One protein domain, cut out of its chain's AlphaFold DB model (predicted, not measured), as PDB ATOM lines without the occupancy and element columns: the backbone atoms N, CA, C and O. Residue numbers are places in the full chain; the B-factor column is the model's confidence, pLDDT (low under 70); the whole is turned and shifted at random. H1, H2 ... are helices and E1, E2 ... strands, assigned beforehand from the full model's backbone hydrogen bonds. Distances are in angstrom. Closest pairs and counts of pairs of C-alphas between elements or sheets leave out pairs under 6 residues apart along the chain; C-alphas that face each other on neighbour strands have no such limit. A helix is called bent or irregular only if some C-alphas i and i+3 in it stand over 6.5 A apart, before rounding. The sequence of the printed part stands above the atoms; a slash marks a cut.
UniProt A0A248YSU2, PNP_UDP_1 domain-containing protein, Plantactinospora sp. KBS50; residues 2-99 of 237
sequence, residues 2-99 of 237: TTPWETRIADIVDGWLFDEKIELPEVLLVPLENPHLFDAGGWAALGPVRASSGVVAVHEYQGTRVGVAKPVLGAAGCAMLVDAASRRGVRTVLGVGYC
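AT A GLANCE: This is residues 2 to 99 of the 237 residues of the protein "PNP_UDP_1 domain-containing protein" of Plantactinospora sp. KBS50 (UniProt A0A248YSU2). A strongly twisted sheet of four strands forms a slab, with the helix H3 over one face and the short, irregular helix H2 over the opposite face. The helix H1 reaches away from this body like an arm: it touches H3, with Asp 14 and Ala 84 the closest residues, while residues 2 to 9, of which 5 to 9 belong to H1, stick out freely. The printed part has 98 residues with three named helices and four named strands, in the order H1, E1, H2, E2, E3, H3, E4; the sheet runs E2, E3, E1, E4 and is mixed, and the class is mixed, helices and strands. The whole is compact, with a radius of gyration of the C-alphas of 13.6 A, and spans 47 by 31 by 21 A.

IN THESE COORDINATES: H1 takes residues 5 to 17, 18.4 A long, and begins with C-alpha 5 at (202.713, 200.415, 108.339). E1 is residues 27 to 30. H2, residues 40 to 46, is irregular: C-alphas 42 and 45 are 8.0 A apart. E2, residues 56 to 61, is 15.5 A long, and E3, residues 64 to 69, is 16.1 A long. H3, residues 74 to 87, measures 20.7 A and begins with C-alpha 74 at (209.174, 177.104, 115.301). E4, residues 92 to 95, ends with C-alpha 95 at (216.761, 179.428, 123.953).

HOW THE PARTS SIT: E2 and E4 are the edge strands of the sheet, which is only just strongly twisted, its C-alphas lying up to 4.3 A off the best plane. E2 and E3 form an antiparallel hairpin, with N 59 and O 66 at 2.8 A. E3 and E1 are parallel, with N 29 and O 67 at 2.8 A. E1 and E4 are parallel, with N 28 and O 92 at 2.9 A. E3, H3 and E4 make a split strand-helix-strand unit, two strands running the same way with E1 between them in the sheet, and its crossover is right-handed. H3 lies over E1 at a height over the sheet of 9.6 A, along the strands, at 16 degrees to E1 on the local plane. On the opposite face H2 lies over E2 at a height of 8.9 A; their closest C-alphas, Leu 46 and Tyr 61, are 5.1 A apart. H1 is not on the sheet; it touches residues 80 to 85 of H3 alone, about perpendicular at 77 degrees, with the closest C-alphas, Asp 14 and Ala 84, 5.7 A apart. In H3 every O i to N i+4 pair is within hydrogen-bond range, in H1 8 of 9, and in H2 1 of 3, beside 3 of 4 O i to N i+3 pairs.

THE WHOLE: The C-alphas of Thr 2 and Ala 45, the two farthest apart, are 46.8 A apart. Without the free residues 2 to 9 the body spans 33 by 31 by 21 A. The printed part has no cut and no long link. Its mean pLDDT is 90.6, and no printed residue is under 70.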
ATOM      1  N   THR A   2     199.260 209.983 109.179       85.44
ATOM      2  CA  THR A   2     199.020 208.549 109.424       85.44
ATOM      3  C   THR A   2     200.306 207.846 109.847       85.44
ATOM      4  O   THR A   2     201.310 207.973 109.152       85.44
ATOM      5  N   THR A   3     200.261 207.063 110.927       86.94
ATOM      6  CA  THR A   3     201.362 206.176 111.337       86.94
ATOM      7  C   THR A   3     201.781 205.259 110.173       86.94
ATOM      8  O   THR A   3     200.880 204.707 109.516       86.94
ATOM      9  N   PRO A   4     203.089 205.070 109.909       95.31
ATOM     10  CA  PRO A   4     203.577 204.114 108.914       95.31
ATOM     11  C   PRO A   4     203.100 202.678 109.185       95.31
ATOM     12  O   PRO A   4     202.594 202.369 110.269       95.31
ATOM     13  N   TRP A   5     203.193 201.796 108.190       93.19
ATOM     14  CA  TRP A   5     202.713 200.415 108.339       93.19
ATOM     15  C   TRP A   5     203.638 199.599 109.245       93.19
ATOM     16  O   TRP A   5     203.166 198.900 110.132       93.19
ATOM     17  N   GLU A   6     204.941 199.758 109.053       89.81
ATOM     18  CA  GLU A   6     206.039 199.141 109.788       89.81
ATOM     19  C   GLU A   6     206.037 199.479 111.288       89.81
ATOM     20  O   GLU A   6     206.353 198.619 112.105       89.81
ATOM     21  N   THR A   7     205.608 200.689 111.663       89.69
ATOM     22  CA  THR A   7     205.351 201.052 113.064       89.69
ATOM     23  C   THR A   7     204.061 200.391 113.546       89.69
ATOM     24  O   THR A   7     204.098 199.609 114.486       89.69
ATOM     25  N   ARG A   8     202.942 200.582 112.826       93.56
ATOM     26  CA  ARG A   8     201.628 200.041 113.219       93.56
ATOM     27  C   ARG A   8     201.640 198.525 113.434       93.56
ATOM     28  O   ARG A   8     200.986 198.048 114.352       93.56
ATOM     29  N   ILE A   9     202.330 197.756 112.589       93.62
ATOM     30  CA  ILE A   9     202.396 196.296 112.741       93.62
ATOM     31  C   ILE A   9     203.267 195.884 113.934       93.62
ATOM     32  O   ILE A   9     202.945 194.897 114.588       93.62
ATOM     33  N   ALA A  10     204.308 196.656 114.264       91.44
ATOM     34  CA  ALA A  10     205.085 196.446 115.481       91.44
ATOM     35  C   ALA A  10     204.249 196.750 116.732       91.44
ATOM     36  O   ALA A  10     204.208 195.915 117.627       91.44
ATOM     37  N   ASP A  11     203.517 197.871 116.753       91.81
ATOM     38  CA  ASP A  11     202.609 198.242 117.850       91.81
ATOM     39  C   ASP A  11     201.528 197.160 118.078       91.81
ATOM     40  O   ASP A  11     201.201 196.806 119.209       91.81
ATOM     41  N   ILE A  12     200.991 196.592 116.987       93.25
ATOM     42  CA  ILE A  12     200.006 195.499 117.021       93.25
ATOM     43  C   ILE A  12     200.610 194.207 117.593       93.25
ATOM     44  O   ILE A  12     199.984 193.576 118.441       93.25
ATOM     45  N   VAL A  13     201.807 193.806 117.150       93.06
ATOM     46  CA  VAL A  13     202.483 192.589 117.638       93.06
ATOM     47  C   VAL A  13     202.914 192.737 119.100       93.06
ATOM     48  O   VAL A  13     202.760 191.797 119.879       93.06
ATOM     49  N   ASP A  14     203.396 193.915 119.492       92.19
ATOM     50  CA  ASP A  14     203.738 194.241 120.877       92.19
ATOM     51  C   ASP A  14     202.510 194.100 121.795       92.19
ATOM     52  O   ASP A  14     202.563 193.361 122.779       92.19
ATOM     53  N   GLY A  15     201.369 194.681 121.401       91.19
ATOM     54  CA  GLY A  15     200.092 194.548 122.113       91.19
ATOM     55  C   GLY A  15     199.437 193.157 122.051       91.19
ATOM     56  O   GLY A  15     198.542 192.871 122.847       91.19
ATOM     57  N   TRP A  16     199.860 192.266 121.146       91.25
ATOM     58  CA  TRP A  16     199.467 190.847 121.168       91.25
ATOM     59  C   TRP A  16     200.272 190.027 122.185       91.25
ATOM     60  O   TRP A  16     199.760 189.042 122.719       91.25
ATOM     61  N   LEU A  17     201.532 190.397 122.429       91.25
ATOM     62  CA  LEU A  17     202.464 189.637 123.266       91.25
ATOM     63  C   LEU A  17     202.522 190.145 124.713       91.25
ATOM     64  O   LEU A  17     202.685 189.362 125.658       91.25
ATOM     65  N   PHE A  18     202.408 191.453 124.914       91.75
ATOM     66  CA  PHE A  18     202.736 192.096 126.178       91.75
ATOM     67  C   PHE A  18     201.631 193.057 126.630       91.75
ATOM     68  O   PHE A  18     201.123 193.867 125.862       91.75
ATOM     69  N   ASP A  19     201.302 193.001 127.920       85.62
ATOM     70  CA  ASP A  19     200.498 194.032 128.580       85.62
ATOM     71  C   ASP A  19     201.252 195.379 128.515       85.62
ATOM     72  O   ASP A  19     202.486 195.411 128.582       85.62
ATOM     73  N   GLU A  20     200.551 196.506 128.410       73.94
ATOM     74  CA  GLU A  20     201.164 197.843 128.478       73.94
ATOM     75  C   GLU A  20     201.977 198.043 129.771       73.94
ATOM     76  O   GLU A  20     202.940 198.805 129.795       73.94
ATOM     77  N   LYS A  21     201.614 197.332 130.848       78.38
ATOM     78  CA  LYS A  21     202.183 197.496 132.193       78.38
ATOM     79  C   LYS A  21     203.373 196.590 132.507       78.38
ATOM     80  O   LYS A  21     203.948 196.739 133.585       78.38
ATOM     81  N   ILE A  22     203.748 195.647 131.633       90.31
ATOM     82  CA  ILE A  22     204.923 194.797 131.881       90.31
ATOM     83  C   ILE A  22     206.219 195.458 131.390       90.31
ATOM     84  O   ILE A  22     206.460 195.624 130.192       90.31
ATOM     85  N   GLU A  23     207.097 195.772 132.341       93.31
ATOM     86  CA  GLU A  23     208.506 196.053 132.074       93.31
ATOM     87  C   GLU A  23     209.241 194.722 131.841       93.31
ATOM     88  O   GLU A  23     209.250 193.850 132.716       93.31
ATOM     89  N   LEU A  24     209.845 194.541 130.662       95.31
ATOM     90  CA  LEU A  24     210.668 193.363 130.381       95.31
ATOM     91  C   LEU A  24     212.103 193.582 130.894       95.31
ATOM     92  O   LEU A  24     212.677 194.645 130.661       95.31
ATOM     93  N   PRO A  25     212.715 192.598 131.575       96.50
ATOM     94  CA  PRO A  25     214.112 192.682 131.992       96.50
ATOM     95  C   PRO A  25     215.073 192.410 130.826       96.50
ATOM     96  O   PRO A  25     214.702 191.782 129.841       96.50
ATOM     97  N   GLU A  26     216.345 192.799 130.960       96.19
ATOM     98  CA  GLU A  26     217.346 192.634 129.890       96.19
ATOM     99  C   GLU A  26     217.603 191.173 129.470       96.19
ATOM    100  O   GLU A  26     218.118 190.943 128.374       96.19
ATOM    101  N   VAL A  27     217.273 190.196 130.325       96.69
ATOM    102  CA  VAL A  27     217.487 188.758 130.102       96.69
ATOM    103  C   VAL A  27     216.149 188.042 129.919       96.69
ATOM    104  O   VAL A  27     215.317 188.056 130.827       96.69
ATOM    105  N   LEU A  28     215.976 187.366 128.783       96.44
ATOM    106  CA  LEU A  28     214.808 186.552 128.449       96.44
ATOM    107  C   LEU A  28     215.211 185.094 128.180       96.44
ATOM    108  O   LEU A  28     216.026 184.806 127.304       96.44
ATOM    109  N   LEU A  29     214.599 184.167 128.908       95.06
ATOM    110  CA  LEU A  29     214.661 182.733 128.654       95.06
ATOM    111  C   LEU A  29     213.475 182.333 127.773       95.06
ATOM    112  O   LEU A  29     212.339 182.731 128.041       95.06
ATOM    113  N   VAL A  30     213.732 181.544 126.732       94.25
ATOM    114  CA  VAL A  30     212.710 181.055 125.798       94.25
ATOM    115  C   VAL A  30     212.745 179.523 125.802       94.25
ATOM    116  O   VAL A  30     213.711 178.950 125.299       94.25
ATOM    117  N   PRO A  31     211.728 178.826 126.344       90.75
ATOM    118  CA  PRO A  31     211.727 177.360 126.435       90.75
ATOM    119  C   PRO A  31     211.547 176.616 125.102       90.75
ATOM    120  O   PRO A  31     211.492 175.388 125.101       90.75
ATOM    121  N   LEU A  32     211.455 177.341 123.978       90.25
ATOM    122  CA  LEU A  32     211.266 176.796 122.630       90.25
ATOM    123  C   LEU A  32     210.166 175.714 122.637       90.25
ATOM    124  O   LEU A  32     209.035 175.990 123.048       90.25
ATOM    125  N   GLU A  33     210.519 174.488 122.251       81.69
ATOM    126  CA  GLU A  33     209.622 173.338 122.117       81.69
ATOM    127  C   GLU A  33     209.741 172.334 123.291       81.69
ATOM    128  O   GLU A  33     209.284 171.200 123.183       81.69
ATOM    129  N   ASN A  34     210.364 172.714 124.419       85.12
ATOM    130  CA  ASN A  34     210.643 171.814 125.548       85.12
ATOM    131  C   ASN A  34     209.458 171.701 126.541       85.12
ATOM    132  O   ASN A  34     209.297 172.596 127.378       85.12
ATOM    133  N   PRO A  35     208.668 170.599 126.544       79.50
ATOM    134  CA  PRO A  35     207.476 170.447 127.389       79.50
ATOM    135  C   PRO A  35     207.735 170.568 128.897       79.50
ATOM    136  O   PRO A  35     206.848 170.986 129.636       79.50
ATOM    137  N   HIS A  36     208.942 170.255 129.377       82.19
ATOM    138  CA  HIS A  36     209.260 170.299 130.811       82.19
ATOM    139  C   HIS A  36     209.428 171.725 131.358       82.19
ATOM    140  O   HIS A  36     209.504 171.913 132.571       82.19
ATOM    141  N   LEU A  37     209.468 172.725 130.473       84.00
ATOM    142  CA  LEU A  37     209.593 174.143 130.805       84.00
ATOM    143  C   LEU A  37     208.311 174.941 130.501       84.00
ATOM    144  O   LEU A  37     208.329 176.173 130.542       84.00
ATOM    145  N   PHE A  38     207.203 174.254 130.187       79.06
ATOM    146  CA  PHE A  38     205.899 174.872 129.913       79.06
ATOM    147  C   PHE A  38     205.246 175.411 131.197       79.06
ATOM    148  O   PHE A  38     204.623 176.472 131.175       79.06
ATOM    149  N   ASP A  39     205.422 174.694 132.310       77.44
ATOM    150  CA  ASP A  39     204.861 175.027 133.619       77.44
ATOM    151  C   ASP A  39     205.881 175.724 134.529       77.44
ATOM    152  O   ASP A  39     207.085 175.460 134.484       77.44
ATOM    153  N   ALA A  40     205.386 176.549 135.458       70.69
ATOM    154  CA  ALA A  40     206.210 177.270 136.435       70.69
ATOM    155  C   ALA A  40     207.094 176.355 137.314       70.69
ATOM    156  O   ALA A  40     208.109 176.805 137.844       70.69
ATOM    157  N   GLY A  41     206.750 175.066 137.442       78.62
ATOM    158  CA  GLY A  41     207.560 174.071 138.152       78.62
ATOM    159  C   GLY A  41     208.952 173.863 137.543       78.62
ATOM    160  O   GLY A  41     209.917 173.717 138.290       78.62
ATOM    161  N   GLY A  42     209.087 173.949 136.211       82.75
ATOM    162  CA  GLY A  42     210.386 173.884 135.524       82.75
ATOM    163  C   GLY A  42     211.307 175.071 135.840       82.75
ATOM    164  O   GLY A  42     212.519 174.991 135.649       82.75
ATOM    165  N   TRP A  43     210.742 176.151 136.386       89.06
ATOM    166  CA  TRP A  43     211.414 177.422 136.658       89.06
ATOM    167  C   TRP A  43     211.537 177.749 138.152       89.06
ATOM    168  O   TRP A  43     211.976 178.841 138.505       89.06
ATOM    169  N   ALA A  44     211.214 176.804 139.044       85.88
ATOM    170  CA  ALA A  44     211.198 177.015 140.497       85.88
ATOM    171  C   ALA A  44     212.529 177.548 141.076       85.88
ATOM    172  O   ALA A  44     212.526 178.282 142.064       85.88
ATOM    173  N   ALA A  45     213.665 177.239 140.437       87.50
ATOM    174  CA  ALA A  45     214.984 177.751 140.815       87.50
ATOM    175  C   ALA A  45     215.143 179.278 140.639       87.50
ATOM    176  O   ALA A  45     216.008 179.868 141.282       87.50
ATOM    177  N   LEU A  46     214.310 179.923 139.811       90.62
ATOM    178  CA  LEU A  46     214.275 181.380 139.622       90.62
ATOM    179  C   LEU A  46     213.444 182.109 140.697       90.62
ATOM    180  O   LEU A  46     213.309 183.330 140.648       90.62
ATOM    181  N   GLY A  47     212.871 181.378 141.658       89.62
ATOM    182  CA  GLY A  47     212.004 181.944 142.686       89.62
ATOM    183  C   GLY A  47     210.612 182.343 142.165       89.62
ATOM    184  O   GLY A  47     210.239 182.013 141.034       89.62
ATOM    185  N   PRO A  48     209.801 183.021 142.997       91.62
ATOM    186  CA  PRO A  48     208.423 183.360 142.662       91.62
ATOM    187  C   PRO A  48     208.332 184.403 141.542       91.62
ATOM    188  O   PRO A  48     209.148 185.323 141.455       91.62
ATOM    189  N   VAL A  49     207.274 184.300 140.737       92.56
ATOM    190  CA  VAL A  49     206.908 185.314 139.740       92.56
ATOM    191  C   VAL A  49     206.658 186.655 140.443       92.56
ATOM    192  O   VAL A  49     205.880 186.732 141.394       92.56
ATOM    193  N   ARG A  50     207.327 187.712 139.976       92.94
ATOM    194  CA  ARG A  50     207.202 189.098 140.456       92.94
ATOM    195  C   ARG A  50     206.184 189.904 139.646       92.94
ATOM    196  O   ARG A  50     205.481 190.736 140.208       92.94
ATOM    197  N   ALA A  51     206.108 189.651 138.340       91.56
ATOM    198  CA  ALA A  51     205.145 190.236 137.405       91.56
ATOM    199  C   ALA A  51     204.916 189.275 136.227       91.56
ATOM    200  O   ALA A  51     205.763 188.423 135.962       91.56
ATOM    201  N   SER A  52     203.807 189.401 135.497       90.12
ATOM    202  CA  SER A  52     203.544 188.562 134.319       90.12
ATOM    203  C   SER A  52     202.607 189.224 133.311       90.12
ATOM    204  O   SER A  52     201.606 189.813 133.712       90.12
ATOM    205  N   SER A  53     202.877 189.042 132.016       86.31
ATOM    206  CA  SER A  53     201.901 189.240 130.938       86.31
ATOM    207  C   SER A  53     201.244 187.913 130.543       86.31
ATOM    208  O   SER A  53     201.546 186.853 131.093       86.31
ATOM    209  N   GLY A  54     200.387 187.946 129.519       83.62
ATOM    210  CA  GLY A  54     199.874 186.735 128.877       83.62
ATOM    211  C   GLY A  54     200.952 185.828 128.257       83.62
ATOM    212  O   GLY A  54     200.646 184.662 128.002       83.62
ATOM    213  N   VAL A  55     202.186 186.316 128.048       90.62
ATOM    214  CA  VAL A  55     203.282 185.595 127.365       90.62
ATOM    215  C   VAL A  55     204.581 185.509 128.175       90.62
ATOM    216  O   VAL A  55     205.297 184.532 128.000       90.62
ATOM    217  N   VAL A  56     204.904 186.455 129.065       93.31
ATOM    218  CA  VAL A  56     206.170 186.443 129.833       93.31
ATOM    219  C   VAL A  56     205.907 186.529 131.332       93.31
ATOM    220  O   VAL A  56     205.207 187.434 131.780       93.31
ATOM    221  N   ALA A  57     206.513 185.633 132.112       93.31
ATOM    222  CA  ALA A  57     206.636 185.746 133.564       93.31
ATOM    223  C   ALA A  57     208.004 186.348 133.925       93.31
ATOM    224  O   ALA A  57     209.021 185.965 133.356       93.31
ATOM    225  N   VAL A  58     208.053 187.290 134.864       94.94
ATOM    226  CA  VAL A  58     209.294 187.916 135.344       94.94
ATOM    227  C   VAL A  58     209.612 187.387 136.733       94.94
ATOM    228  O   VAL A  58     208.809 187.513 137.654       94.94
ATOM    229  N   HIS A  59     210.800 186.819 136.869       95.19
ATOM    230  CA  HIS A  59     211.371 186.257 138.086       95.19
ATOM    231  C   HIS A  59     212.564 187.103 138.563       95.19
ATOM    232  O   HIS A  59     212.986 188.054 137.898       95.19
ATOM    233  N   GLU A  60     213.130 186.745 139.713       94.44
ATOM    234  CA  GLU A  60     214.277 187.426 140.313       94.44
ATOM    235  C   GLU A  60     215.278 186.392 140.839       94.44
ATOM    236  O   GLU A  60     215.065 185.768 141.878       94.44
ATOM    237  N   TYR A  61     216.385 186.218 140.121       92.38
ATOM    238  CA  TYR A  61     217.423 185.246 140.444       92.38
ATOM    239  C   TYR A  61     218.722 185.963 140.808       92.38
ATOM    240  O   TYR A  61     219.282 186.693 139.993       92.38
ATOM    241  N   GLN A  62     219.202 185.770 142.041       91.31
ATOM    242  CA  GLN A  62     220.446 186.378 142.549       91.31
ATOM    243  C   GLN A  62     220.511 187.910 142.333       91.31
ATOM    244  O   GLN A  62     221.532 188.453 141.923       91.31
ATOM    245  N   GLY A  63     219.391 188.609 142.561       91.88
ATOM    246  CA  GLY A  63     219.258 190.060 142.347       91.88
ATOM    247  C   GLY A  63     219.124 190.496 140.879       91.88
ATOM    248  O   GLY A  63     218.932 191.679 140.606       91.88
ATOM    249  N   THR A  64     219.183 189.564 139.926       92.88
ATOM    250  CA  THR A  64     218.952 189.821 138.498       92.88
ATOM    251  C   THR A  64     217.494 189.529 138.149       92.88
ATOM    252  O   THR A  64     216.993 188.434 138.413       92.88
ATOM    253  N   ARG A  65     216.798 190.485 137.522       95.81
ATOM    254  CA  ARG A  65     215.465 190.235 136.949       95.81
ATOM    255  C   ARG A  65     215.604 189.367 135.697       95.81
ATOM    256  O   ARG A  65     216.410 189.688 134.826       95.81
ATOM    257  N   VAL A  66     214.817 188.300 135.592       96.50
ATOM    258  CA  VAL A  66     214.867 187.342 134.472       96.50
ATOM    259  C   VAL A  66     213.459 187.112 133.938       96.50
ATOM    260  O   VAL A  66     212.561 186.741 134.689       96.50
ATOM    261  N   GLY A  67     213.258 187.337 132.645       95.81
ATOM    262  CA  GLY A  67     212.022 187.002 131.951       95.81
ATOM    263  C   GLY A  67     212.037 185.538 131.529       95.81
ATOM    264  O   GLY A  67     213.049 185.042 131.046       95.81
ATOM    265  N   VAL A  68     210.907 184.861 131.666       95.25
ATOM    266  CA  VAL A  68     210.640 183.529 131.126       95.25
ATOM    267  C   VAL A  68     209.450 183.668 130.190       95.25
ATOM    268  O   VAL A  68     208.337 183.968 130.626       95.25
ATOM    269  N   ALA A  69     209.684 183.496 128.893       93.62
ATOM    270  CA  ALA A  69     208.603 183.417 127.927       93.62
ATOM    271  C   ALA A  69     207.845 182.093 128.067       93.62
ATOM    272  O   ALA A  69     208.409 181.065 128.442       93.62
ATOM    273  N   LYS A  70     206.569 182.105 127.687       89.81
ATOM    274  CA  LYS A  70     205.837 180.886 127.356       89.81
ATOM    275  C   LYS A  70     206.520 180.148 126.191       89.81
ATOM    276  O   LYS A  70     207.262 180.769 125.428       89.81
ATOM    277  N   PRO A  71     206.258 178.841 126.039       82.81
ATOM    278  CA  PRO A  71     206.749 178.038 124.922       82.81
ATOM    279  C   PRO A  71     206.421 178.639 123.563       82.81
ATOM    280  O   PRO A  71     205.354 179.227 123.372       82.81
ATOM    281  N   VAL A  72     207.335 178.453 122.614       82.06
ATOM    282  CA  VAL A  72     207.224 179.000 121.263       82.06
ATOM    283  C   VAL A  72     207.674 177.946 120.263       82.06
ATOM    284  O   VAL A  72     208.830 177.535 120.265       82.06
ATOM    285  N   LEU A  73     206.737 177.519 119.417       83.56
ATOM    286  CA  LEU A  73     206.954 176.502 118.394       83.56
ATOM    287  C   LEU A  73     207.454 177.153 117.093       83.56
ATOM    288  O   LEU A  73     206.808 178.069 116.571       83.56
ATOM    289  N   GLY A  74     208.570 176.660 116.557       88.38
ATOM    290  CA  GLY A  74     209.174 177.104 115.301       88.38
ATOM    291  C   GLY A  74     209.755 178.529 115.279       88.38
ATOM    292  O   GLY A  74     209.436 179.411 116.085       88.38
ATOM    293  N   ALA A  75     210.603 178.785 114.278       91.50
ATOM    294  CA  ALA A  75     211.334 180.047 114.142       91.50
ATOM    295  C   ALA A  75     210.430 181.278 113.946       91.50
ATOM    296  O   ALA A  75     210.765 182.361 114.417       91.50
ATOM    297  N   ALA A  76     209.264 181.133 113.303       92.62
ATOM    298  CA  ALA A  76     208.347 182.249 113.048       92.62
ATOM    299  C   ALA A  76     207.793 182.868 114.343       92.62
ATOM    300  O   ALA A  76     207.772 184.092 114.486       92.62
ATOM    301  N   GLY A  77     207.393 182.031 115.306       92.69
ATOM    302  CA  GLY A  77     206.982 182.502 116.626       92.69
ATOM    303  C   GLY A  77     208.160 183.087 117.405       92.69
ATOM    304  O   GLY A  77     208.020 184.134 118.037       92.69
ATOM    305  N   CYS A  78     209.332 182.444 117.329       93.50
ATOM    306  CA  CYS A  78     210.526 182.883 118.052       93.50
ATOM    307  C   CYS A  78     211.009 184.257 117.570       93.50
ATOM    308  O   CYS A  78     211.273 185.128 118.394       93.50
ATOM    309  N   ALA A  79     211.052 184.484 116.256       94.44
ATOM    310  CA  ALA A  79     211.403 185.770 115.663       94.44
ATOM    311  C   ALA A  79     210.411 186.873 116.067       94.44
ATOM    312  O   ALA A  79     210.835 187.960 116.452       94.44
ATOM    313  N   MET A  80     209.104 186.581 116.058       94.69
ATOM    314  CA  MET A  80     208.066 187.526 116.488       94.69
ATOM    315  C   MET A  80     208.213 187.913 117.970       94.69
ATOM    316  O   MET A  80     208.155 189.096 118.300       94.69
ATOM    317  N   LEU A  81     208.450 186.935 118.855       94.94
ATOM    318  CA  LEU A  81     208.700 187.185 120.278       94.94
ATOM    319  C   LEU A  81     209.983 187.999 120.493       94.94
ATOM    320  O   LEU A  81     209.965 188.977 121.236       94.94
ATOM    321  N   VAL A  82     211.095 187.588 119.877       94.88
ATOM    322  CA  VAL A  82     212.417 188.185 120.115       94.88
ATOM    323  C   VAL A  82     212.515 189.594 119.538       94.88
ATOM    324  O   VAL A  82     213.070 190.465 120.207       94.88
ATOM    325  N   ASP A  83     211.950 189.863 118.359       94.38
ATOM    326  CA  ASP A  83     211.930 191.210 117.776       94.38
ATOM    327  C   ASP A  83     211.111 192.183 118.643       94.38
ATOM    328  O   ASP A  83     211.601 193.254 119.007       94.38
ATOM    329  N   ALA A  84     209.908 191.784 119.075       94.69
ATOM    330  CA  ALA A  84     209.077 192.596 119.964       94.69
ATOM    331  C   ALA A  84     209.732 192.806 121.345       94.69
ATOM    332  O   ALA A  84     209.819 193.932 121.839       94.69
ATOM    333  N   ALA A  85     210.278 191.747 121.947       95.31
ATOM    334  CA  ALA A  85     210.968 191.830 123.233       95.31
ATOM    335  C   ALA A  85     212.228 192.718 123.173       95.31
ATOM    336  O   ALA A  85     212.499 193.477 124.106       95.31
ATOM    337  N   SER A  86     212.971 192.680 122.061       95.31
ATOM    338  CA  SER A  86     214.154 193.526 121.844       95.31
ATOM    339  C   SER A  86     213.789 195.011 121.766       95.31
ATOM    340  O   SER A  86     214.502 195.849 122.321       95.31
ATOM    341  N   ARG A  87     212.645 195.354 121.151       92.75
ATOM    342  CA  ARG A  87     212.105 196.730 121.129       92.75
ATOM    343  C   ARG A  87     211.753 197.230 122.534       92.75
ATOM    344  O   ARG A  87     212.011 198.391 122.839       92.75
ATOM    345  N   ARG A  88     211.250 196.346 123.407       93.25
ATOM    346  CA  ARG A  88     211.019 196.608 124.842       93.25
ATOM    347  C   ARG A  88     212.278 196.520 125.724       93.25
ATOM    348  O   ARG A  88     212.170 196.646 126.939       93.25
ATOM    349  N   GLY A  89     213.467 196.357 125.141       94.12
ATOM    350  CA  GLY A  89     214.746 196.493 125.847       94.12
ATOM    351  C   GLY A  89     215.447 195.192 126.243       94.12
ATOM    352  O   GLY A  89     216.532 195.276 126.818       94.12
ATOM    353  N   VAL A  90     214.915 194.011 125.904       97.00
ATOM    354  CA  VAL A  90     215.644 192.739 126.076       97.00
ATOM    355  C   VAL A  90     216.954 192.777 125.277       97.00
ATOM    356  O   VAL A  90     216.964 193.147 124.103       97.00
ATOM    357  N   ARG A  91     218.074 192.397 125.907       95.94
ATOM    358  CA  ARG A  91     219.428 192.393 125.305       95.94
ATOM    359  C   ARG A  91     220.083 191.018 125.264       95.94
ATOM    360  O   ARG A  91     220.995 190.805 124.473       95.94
ATOM    361  N   THR A  92     219.634 190.101 126.113       95.94
ATOM    362  CA  THR A  92     220.131 188.729 126.209       95.94
ATOM    363  C   THR A  92     218.959 187.776 126.051       95.94
ATOM    364  O   THR A  92     218.027 187.816 126.849       95.94
ATOM    365  N   VAL A  93     219.020 186.897 125.052       96.00
ATOM    366  CA  VAL A  93     218.038 185.826 124.851       96.00
ATOM    367  C   VAL A  93     218.751 184.483 124.962       96.00
ATOM    368  O   VAL A  93     219.800 184.294 124.347       96.00
ATOM    369  N   LEU A  94     218.184 183.553 125.731       93.56
ATOM    370  CA  LEU A  94     218.653 182.172 125.825       93.56
ATOM    371  C   LEU A  94     217.511 181.211 125.475       93.56
ATOM    372  O   LEU A  94     216.550 181.074 126.233       93.56
ATOM    373  N   GLY A  95     217.627 180.546 124.324       93.31
ATOM    374  CA  GLY A  95     216.761 179.428 123.953       93.31
ATOM    375  C   GLY A  95     217.143 178.161 124.721       93.31
ATOM    376  O   GLY A  95     218.328 177.856 124.843       93.31
ATOM    377  N   VAL A  96     216.155 177.426 125.239       90.81
ATOM    378  CA  VAL A  96     216.352 176.176 125.999       90.81
ATOM    379  C   VAL A  96     215.387 175.100 125.485       90.81
ATOM    380  O   VAL A  96     214.378 174.789 126.115       90.81
ATOM    381  N   GLY A  97     215.684 174.568 124.298       90.38
ATOM    382  CA  GLY A  97     214.869 173.568 123.600       90.38
ATOM    383  C   GLY A  97     215.333 172.122 123.794       90.38
ATOM    384  O   GLY A  97     216.146 171.816 124.668       90.38
ATOM    385  N   TYR A  98     214.825 171.240 122.934       89.44
ATOM    386  CA  TYR A  98     215.358 169.896 122.715       89.44
ATOM    387  C   TYR A  98     215.894 169.773 121.296       89.44
ATOM    388  O   TYR A  98     215.291 170.295 120.366       89.44
ATOM    389  N   CYS A  99     216.975 169.008 121.133       89.06
ATOM    390  CA  CYS A  99     217.544 168.704 119.831       89.06
ATOM    391  C   CYS A  99     217.791 167.201 119.632       89.06
ATOM    392  O   CYS A  99     218.368 166.517 120.481       89.06
TER     393      CYS A  99